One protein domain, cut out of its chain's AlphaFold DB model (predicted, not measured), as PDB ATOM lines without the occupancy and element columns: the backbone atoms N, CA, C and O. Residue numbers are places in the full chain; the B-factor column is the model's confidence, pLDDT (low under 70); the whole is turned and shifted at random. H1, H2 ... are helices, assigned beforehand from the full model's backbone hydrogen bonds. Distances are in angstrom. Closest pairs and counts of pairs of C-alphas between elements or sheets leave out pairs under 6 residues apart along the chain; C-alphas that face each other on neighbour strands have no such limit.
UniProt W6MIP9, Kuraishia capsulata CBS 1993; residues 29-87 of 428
ATOM      1  N   SER A  29     -31.479  -8.380  45.094       96.75
ATOM      2  CA  SER A  29     -30.684  -7.222  45.520       96.75
ATOM      3  C   SER A  29     -30.785  -6.058  44.529       96.75
ATOM      4  O   SER A  29     -30.971  -4.918  44.948       96.75
ATOM      5  N   CYS A  30     -30.699  -6.338  43.227       97.62
ATOM      6  CA  CYS A  30     -30.786  -5.310  42.190       97.62
ATOM      7  C   CYS A  30     -32.197  -4.747  42.022       97.62
ATOM      8  O   CYS A  30     -32.365  -3.535  41.890       97.62
ATOM      9  N   VAL A  31     -33.216  -5.604  42.111       96.88
ATOM     10  CA  VAL A  31     -34.617  -5.178  42.155       96.88
ATOM     11  C   VAL A  31     -34.846  -4.273  43.357       96.88
ATOM     12  O   VAL A  31     -35.429  -3.216  43.181       96.88
ATOM     13  N   ASN A  32     -34.335  -4.601  44.547       97.12
ATOM     14  CA  ASN A  32     -34.476  -3.734  45.722       97.12
ATOM     15  C   ASN A  32     -33.850  -2.344  45.520       97.12
ATOM     16  O   ASN A  32     -34.444  -1.348  45.933       97.12
ATOM     17  N   GLU A  33     -32.670  -2.270  44.895       97.38
ATOM     18  CA  GLU A  33     -31.979  -1.003  44.630       97.38
ATOM     19  C   GLU A  33     -32.749  -0.132  43.628       97.38
ATOM     20  O   GLU A  33     -32.932   1.064  43.854       97.38
ATOM     21  N   ILE A  34     -33.241  -0.728  42.540       97.19
ATOM     22  CA  ILE A  34     -33.930   0.008  41.471       97.19
ATOM     23  C   ILE A  34     -35.373   0.318  41.857       97.19
ATOM     24  O   ILE A  34     -35.837   1.435  41.641       97.19
ATOM     25  N   ALA A  35     -36.065  -0.617  42.507       96.88
ATOM     26  CA  ALA A  35     -37.409  -0.405  43.025       96.88
ATOM     27  C   ALA A  35     -37.449   0.781  43.992       96.88
ATOM     28  O   ALA A  35     -38.407   1.541  43.976       96.88
ATOM     29  N   ALA A  36     -36.401   1.028  44.785       97.31
ATOM     30  CA  ALA A  36     -36.346   2.201  45.660       97.31
ATOM     31  C   ALA A  36     -36.446   3.550  44.913       97.31
ATOM     32  O   ALA A  36     -36.776   4.562  45.530       97.31
ATOM     33  N   LEU A  37     -36.180   3.565  43.604       97.06
ATOM     34  CA  LEU A  37     -36.261   4.742  42.738       97.06
ATOM     35  C   LEU A  37     -37.617   4.870  42.032       97.06
ATOM     36  O   LEU A  37     -37.907   5.917  41.455       97.06
ATOM     37  N   CYS A  38     -38.442   3.825  42.081       96.75
ATOM     38  CA  CYS A  38     -39.741   3.789  41.431       96.75
ATOM     39  C   CYS A  38     -40.854   4.357  42.327       96.75
ATOM     40  O   CYS A  38     -40.855   4.106  43.538       96.75
ATOM     41  N   PRO A  39     -41.852   5.064  41.758       96.75
ATOM     42  CA  PRO A  39     -42.953   5.652  42.523       96.75
ATOM     43  C   PRO A  39     -43.707   4.639  43.389       96.75
ATOM     44  O   PRO A  39     -44.014   4.930  44.546       96.75
ATOM     45  N   ARG A  40     -43.976   3.436  42.857       95.94
ATOM     46  CA  ARG A  40     -44.676   2.361  43.587       95.94
ATOM     47  C   ARG A  40     -43.741   1.271  44.114       95.94
ATOM     48  O   ARG A  40     -44.185   0.163  44.419       95.94
ATOM     49  N   ARG A  41     -42.453   1.590  44.269       95.94
ATOM     50  CA  ARG A  41     -41.431   0.669  44.777       95.94
ATOM     51  C   ARG A  41     -41.442  -0.668  44.021       95.94
ATOM     52  O   ARG A  41     -41.387  -0.688  42.799       95.94
ATOM     53  N   HIS A  42     -41.542  -1.780  44.746       95.00
ATOM     54  CA  HIS A  42     -41.490  -3.152  44.234       95.00
ATOM     55  C   HIS A  42     -42.716  -3.561  43.418       95.00
ATOM     56  O   HIS A  42     -42.659  -4.552  42.699       95.00
ATOM     57  N   ILE A  43     -43.815  -2.813  43.532       94.94
ATOM     58  CA  ILE A  43     -45.071  -3.082  42.818       94.94
ATOM     59  C   ILE A  43     -45.028  -2.459  41.408       94.94
ATOM     60  O   ILE A  43     -45.843  -2.787  40.551       94.94
ATOM     61  N   ASP A  44     -44.070  -1.564  41.150       94.31
ATOM     62  CA  ASP A  44     -43.941  -0.811  39.901       94.31
ATOM     63  C   ASP A  44     -43.123  -1.564  38.839       94.31
ATOM     64  O   ASP A  44     -42.025  -1.140  38.471       94.31
ATOM     65  N   PHE A  45     -43.638  -2.711  38.378       93.75
ATOM     66  CA  PHE A  45     -42.965  -3.546  37.370       93.75
ATOM     67  C   PHE A  45     -42.578  -2.743  36.125       93.75
ATOM     68  O   PHE A  45     -41.434  -2.813  35.683       93.75
ATOM     69  N   ASP A  46     -43.483  -1.899  35.630       94.19
ATOM     70  CA  ASP A  46     -43.247  -1.055  34.458       94.19
ATOM     71  C   ASP A  46     -42.040  -0.125  34.647       94.19
ATOM     72  O   ASP A  46     -41.192  -0.006  33.758       94.19
ATOM     73  N   CYS A  47     -41.918   0.508  35.818       95.06
ATOM     74  CA  CYS A  47     -40.832   1.441  36.098       95.06
ATOM     75  C   CYS A  47     -39.453   0.776  36.018       95.06
ATOM     76  O   CYS A  47     -38.579   1.261  35.295       95.06
ATOM     77  N   TYR A  48     -39.236  -0.340  36.718       94.56
ATOM     78  CA  TYR A  48     -37.915  -0.974  36.704       94.56
ATOM     79  C   TYR A  48     -37.670  -1.836  35.460       94.56
ATOM     80  O   TYR A  48     -36.513  -2.005  35.076       94.56
ATOM     81  N   CYS A  49     -38.714  -2.325  34.783       96.00
ATOM     82  CA  CYS A  49     -38.575  -2.969  33.474       96.00
ATOM     83  C   CYS A  49     -38.242  -1.971  32.353       96.00
ATOM     84  O   CYS A  49     -37.686  -2.369  31.333       96.00
ATOM     85  N   THR A  50     -38.502  -0.673  32.549       95.62
ATOM     86  CA  THR A  50     -38.087   0.380  31.607       95.62
ATOM     87  C   THR A  50     -36.588   0.701  31.716       95.62
ATOM     88  O   THR A  50     -35.959   1.043  30.716       95.62
ATOM     89  N   ASP A  51     -35.979   0.551  32.899       95.50
ATOM     90  CA  ASP A  51     -34.557   0.857  33.147       95.50
ATOM     91  C   ASP A  51     -33.655  -0.396  33.083       95.50
ATOM     92  O   ASP A  51     -32.872  -0.707  33.990       95.50
ATOM     93  N   VAL A  52     -33.761  -1.139  31.972       95.12
ATOM     94  CA  VAL A  52     -32.953  -2.347  31.706       95.12
ATOM     95  C   VAL A  52     -31.441  -2.097  31.845       95.12
ATOM     96  O   VAL A  52     -30.777  -2.919  32.482       95.12
ATOM     97  N   PRO A  53     -30.853  -0.997  31.324       96.06
ATOM     98  CA  PRO A  53     -29.410  -0.770  31.427       96.06
ATOM     99  C   PRO A  53     -28.921  -0.688  32.876       96.06
ATOM    100  O   PRO A  53     -27.870  -1.246  33.206       96.06
ATOM    101  N   ARG A  54     -29.686  -0.041  33.764       96.62
ATOM    102  CA  ARG A  54     -29.335   0.060  35.182       96.62
ATOM    103  C   ARG A  54     -29.472  -1.275  35.898       96.62
ATOM    104  O   ARG A  54     -28.587  -1.623  36.684       96.62
ATOM    105  N   MET A  55     -30.514  -2.047  35.583       97.12
ATOM    106  CA  MET A  55     -30.676  -3.409  36.103       97.12
ATOM    107  C   MET A  55     -29.507  -4.294  35.690       97.12
ATOM    108  O   MET A  55     -28.860  -4.902  36.538       97.12
ATOM    109  N   VAL A  56     -29.169  -4.306  34.403       96.00
ATOM    110  CA  VAL A  56     -28.046  -5.086  33.881       96.00
ATOM    111  C   VAL A  56     -26.726  -4.645  34.516       96.00
ATOM    112  O   VAL A  56     -25.940  -5.494  34.934       96.00
ATOM    113  N   GLY A  57     -26.506  -3.337  34.673       96.50
ATOM    114  CA  GLY A  57     -25.335  -2.793  35.359       96.50
ATOM    115  C   GLY A  57     -25.233  -3.226  36.824       96.50
ATOM    116  O   GLY A  57     -24.135  -3.521  37.298       96.50
ATOM    117  N   CYS A  58     -26.358  -3.319  37.537       97.88
ATOM    118  CA  CYS A  58     -26.387  -3.882  38.884       97.88
ATOM    119  C   CYS A  58     -26.093  -5.388  38.873       97.88
ATOM    120  O   CYS A  58     -25.255  -5.848  39.646       97.88
ATOM    121  N   LEU A  59     -26.703  -6.157  37.964       96.62
ATOM    122  CA  LEU A  59     -26.505  -7.608  37.876       96.62
ATOM    123  C   LEU A  59     -25.044  -7.978  37.596       96.62
ATOM    124  O   LEU A  59     -24.537  -8.923  38.194       96.62
ATOM    125  N   VAL A  60     -24.343  -7.220  36.744       96.19
ATOM    126  CA  VAL A  60     -22.899  -7.415  36.497       96.19
ATOM    127  C   VAL A  60     -22.076  -7.215  37.774       96.19
ATOM    128  O   VAL A  60     -21.084  -7.911  37.978       96.19
ATOM    129  N   LYS A  61     -22.478  -6.281  38.644       96.38
ATOM    130  CA  LYS A  61     -21.773  -5.978  39.901       96.38
ATOM    131  C   LYS A  61     -22.125  -6.950  41.028       96.38
ATOM    132  O   LYS A  61     -21.249  -7.320  41.804       96.38
ATOM    133  N   ALA A  62     -23.396  -7.336  41.141       96.94
ATOM    134  CA  ALA A  62     -23.927  -8.095  42.270       96.94
ATOM    135  C   ALA A  62     -23.896  -9.616  42.061       96.94
ATOM    136  O   ALA A  62     -23.787 -10.367  43.032       96.94
ATOM    137  N   CYS A  63     -24.010 -10.099  40.819       96.06
ATOM    138  CA  CYS A  63     -24.002 -11.532  40.541       96.06
ATOM    139  C   CYS A  63     -22.561 -12.032  40.318       96.06
ATOM    140  O   CYS A  63     -21.892 -11.574  39.391       96.06
ATOM    141  N   PRO A  64     -22.071 -13.012  41.100       90.81
ATOM    142  CA  PRO A  64     -20.751 -13.595  40.882       90.81
ATOM    143  C   PRO A  64     -20.653 -14.298  39.517       90.81
ATOM    144  O   PRO A  64     -21.656 -14.755  38.954       90.81
ATOM    145  N   TYR A  65     -19.425 -14.399  38.994       84.12
ATOM    146  CA  TYR A  65     -19.124 -14.974  37.678       84.12
ATOM    147  C   TYR A  65     -19.816 -16.331  37.466       84.12
ATOM    148  O   TYR A  65     -19.607 -17.274  38.227       84.12
ATOM    149  N   GLY A  66     -20.634 -16.417  36.413       85.06
ATOM    150  CA  GLY A  66     -21.403 -17.609  36.032       85.06
ATOM    151  C   GLY A  66     -22.918 -17.462  36.196       85.06
ATOM    152  O   GLY A  66     -23.659 -18.000  35.378       85.06
ATOM    153  N   ASN A  67     -23.385 -16.665  37.163       91.81
ATOM    154  CA  ASN A  67     -24.823 -16.497  37.421       91.81
ATOM    155  C   ASN A  67     -25.446 -15.292  36.710       91.81
ATOM    156  O   ASN A  67     -26.666 -15.212  36.632       91.81
ATOM    157  N   TYR A  68     -24.631 -14.379  36.174       94.69
ATOM    158  CA  TYR A  68     -25.103 -13.168  35.497       94.69
ATOM    159  C   TYR A  68     -26.102 -13.458  34.365       94.69
ATOM    160  O   TYR A  68     -27.169 -12.858  34.341       94.69
ATOM    161  N   LEU A  69     -25.787 -14.398  33.463       94.38
ATOM    162  CA  LEU A  69     -26.662 -14.706  32.324       94.38
ATOM    163  C   LEU A  69     -28.015 -15.255  32.792       94.38
ATOM    164  O   LEU A  69     -29.047 -14.755  32.374       94.38
ATOM    165  N   SER A  70     -28.004 -16.206  33.732       93.44
ATOM    166  CA  SER A  70     -29.233 -16.761  34.317       93.44
ATOM    167  C   SER A  70     -30.058 -15.687  35.036       93.44
ATOM    168  O   SER A  70     -31.267 -15.601  34.854       93.44
ATOM    169  N   ALA A  71     -29.401 -14.815  35.804       95.81
ATOM    170  CA  ALA A  71     -30.044 -13.716  36.514       95.81
ATOM    171  C   ALA A  71     -30.671 -12.685  35.564       95.81
ATOM    172  O   ALA A  71     -31.787 -12.226  35.797       95.81
ATOM    173  N   ARG A  72     -29.969 -12.344  34.480       95.50
ATOM    174  CA  ARG A  72     -30.472 -11.440  33.448       95.50
ATOM    175  C   ARG A  72     -31.647 -12.052  32.698       95.50
ATOM    176  O   ARG A  72     -32.664 -11.386  32.560       95.50
ATOM    177  N   ASP A  73     -31.516 -13.288  32.229       95.31
ATOM    178  CA  ASP A  73     -32.574 -13.949  31.466       95.31
ATOM    179  C   ASP A  73     -33.822 -14.143  32.341       95.31
ATOM    180  O   ASP A  73     -34.937 -13.934  31.873       95.31
ATOM    181  N   HIS A  74     -33.644 -14.426  33.637       94.12
ATOM    182  CA  HIS A  74     -34.742 -14.455  34.600       94.12
ATOM    183  C   HIS A  74     -35.417 -13.083  34.758       94.12
ATOM    184  O   HIS A  74     -36.639 -13.000  34.688       94.12
ATOM    185  N   PHE A  75     -34.645 -12.001  34.920       95.62
ATOM    186  CA  PHE A  75     -35.192 -10.641  34.988       95.62
ATOM    187  C   PHE A  75     -35.971 -10.262  33.719       95.62
ATOM    188  O   PHE A  75     -37.083  -9.749  33.813       95.62
ATOM    189  N   LEU A  76     -35.411 -10.540  32.539       95.06
ATOM    190  CA  LEU A  76     -36.054 -10.230  31.261       95.06
ATOM    191  C   LEU A  76     -37.331 -11.052  31.059       95.06
ATOM    192  O   LEU A  76     -38.333 -10.490  30.627       95.06
ATOM    193  N   GLY A  77     -37.322 -12.334  31.435       94.06
ATOM    194  CA  GLY A  77     -38.512 -13.187  31.389       94.06
ATOM    195  C   GLY A  77     -39.632 -12.679  32.298       94.06
ATOM    196  O   GLY A  77     -40.778 -12.599  31.868       94.06
ATOM    197  N   VAL A  78     -39.297 -12.245  33.519       93.00
ATOM    198  CA  VAL A  78     -40.259 -11.604  34.430       93.00
ATOM    199  C   VAL A  78     -40.816 -10.326  33.801       93.00
ATOM    200  O   VAL A  78     -42.028 -10.144  33.746       93.00
ATOM    201  N   CYS A  79     -39.964  -9.449  33.267       94.56
ATOM    202  CA  CYS A  79     -40.443  -8.234  32.611       94.56
ATOM    203  C   CYS A  79     -41.361  -8.527  31.419       94.56
ATOM    204  O   CYS A  79     -42.355  -7.827  31.247       94.56
ATOM    205  N   GLU A  80     -41.076  -9.553  30.620       93.81
ATOM    206  CA  GLU A  80     -41.934  -9.962  29.505       93.81
ATOM    207  C   GLU A  80     -43.311 -10.455  29.983       93.81
ATOM    208  O   GLU A  80     -44.328 -10.072  29.402       93.81
ATOM    209  N   GLU A  81     -43.357 -11.221  31.076       91.88
ATOM    210  CA  GLU A  81     -44.599 -11.728  31.669       91.88
ATOM    211  C   GLU A  81     -45.485 -10.588  32.204       91.88
ATOM    212  O   GLU A  81     -46.663 -10.505  31.858       91.88
ATOM    213  N   PHE A  82     -44.912  -9.638  32.955       88.88
ATOM    214  CA  PHE A  82     -45.678  -8.539  33.564       88.88
ATOM    215  C   PHE A  82     -46.026  -7.397  32.592       88.88
ATOM    216  O   PHE A  82     -47.086  -6.778  32.728       88.88
ATOM    217  N   SER A  83     -45.193  -7.130  31.578       81.50
ATOM    218  CA  SER A  83     -45.452  -6.052  30.601       81.50
ATOM    219  C   SER A  83     -46.658  -6.346  29.697       81.50
ATOM    220  O   SER A  83     -47.279  -5.431  29.152       81.50
ATOM    221  N   CYS A  84     -47.012  -7.623  29.520       62.50
ATOM    222  CA  CYS A  84     -48.116  -8.031  28.650       62.50
ATOM    223  C   CYS A  84     -49.503  -7.807  29.273       62.50
ATOM    224  O   CYS A  84     -50.491  -7.677  28.539       62.50
ATOM    225  N   ASP A  85     -49.593  -7.720  30.602       65.56
ATOM    226  CA  ASP A  85     -50.875  -7.625  31.303       65.56
ATOM    227  C   ASP A  85     -51.365  -6.185  31.470       65.56
ATOM    228  O   ASP A  85     -52.566  -5.918  31.334       65.56
ATOM    229  N   TYR A  86     -50.453  -5.224  31.645       59.25
ATOM    230  CA  TYR A  86     -50.816  -3.808  31.761       59.25
ATOM    231  C   TYR A  86     -51.474  -3.259  30.489       59.25
ATOM    232  O   TYR A  86     -52.401  -2.447  30.554       59.25
ATOM    233  N   HIS A  87     -51.082  -3.768  29.320       57.69
ATOM    234  CA  HIS A  87     -51.656  -3.329  28.051       57.69
ATOM    235  C   HIS A  87     -53.096  -3.815  27.814       57.69
ATOM    236  O   HIS A  87     -53.813  -3.214  27.010       57.69
TER     237      HIS A  87
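AT A GLANCE: This is residues 29 to 87 of the 428 residues of a protein of Kuraishia capsulata CBS 1993 (UniProt W6MIP9). What shape do these residues make? One long straight helix, H4, runs along the longest axis, and two shorter helices pack on the same side of it, H3 near its first residues at a shallow tilt and H2 farther along, crossing it steeply, with H1 packed on H2 and H3 and apart from H4. H3 folds back into H4 as a helical hairpin, while H2 packs on H4 farther along, at residues 76 to 83. What is it built of, and how large is it? The printed part has 59 residues, with four named helices in the order H1, H2, H3, H4 and no named strand; its class is all helix. It is compact, with a radius of gyration of the C-alphas of 11.3 A, yet elongated, spanning 35 by 22 by 15 A.

HOW THE PARTS SIT: What does the first helix touch? H1, residues 29 to 35, touches H3, residues 52 to 62, at a shallow tilt of 29 degrees, opposite ways; their closest C-alphas, of Cys 30 and Cys 58, are 5.7 A apart. H1 also touches H2, residues 45 to 50, about perpendicular at 86 degrees, with the C-alphas of Ile 34 and Tyr 48 closest at 6.3 A. How do H2 and H3 stand to each other? They are close but not clearly touching, about perpendicular at 88 degrees, and their closest C-alphas, of Tyr 48 and Met 55, are 7.7 A apart. Where does the last helix come in? H4, residues 68 to 87, touches H3 with residues 68 to 72 alone, at a shallow tilt of 31 degrees, opposite ways, the C-alphas of Leu 59 and Tyr 68 being closest at 6.2 A. It touches H2 with residues 76 to 83 alone, at a steep tilt of 62 degrees, opposite ways, the C-alphas of Cys 49 and Cys 79 being closest at 5.7 A. H1 and H4 are apart. Are the helices' backbones well formed? In H1, H2 and H3 every O i to N i+4 pair is within hydrogen-bond range; in H4 it is 12 of 16.

IN THESE COORDINATES: Where does the first helix begin? H1, residues 29 to 35, begins with C-alpha 29 at (-30.684, -7.222, 45.520) and is 9.9 A long from first to last C-alpha. Which helices follow? H2, residues 45 to 50, is 8.5 A long, and H3, residues 52 to 62, is 15.0 A long from C-alpha 52 at (-32.953, -2.347, 31.706). Where does the last one end? H4, residues 68 to 87, is 29.3 A long and ends with C-alpha 87 at (-51.656, -3.329, 28.051).

THE WHOLE: How far does the printed part reach? The two C-alphas farthest apart, of Tyr 65 and His 87, are 35.9 A apart. Are there cuts or long links? The printed part has no cut and no long link: H2 to H3 and H3 to H4 are tight, and H1 to H2 is short. Where is the model's confidence low? Residues 84 to 87 have a pLDDT under 70, while the mean of the printed part is 92.4.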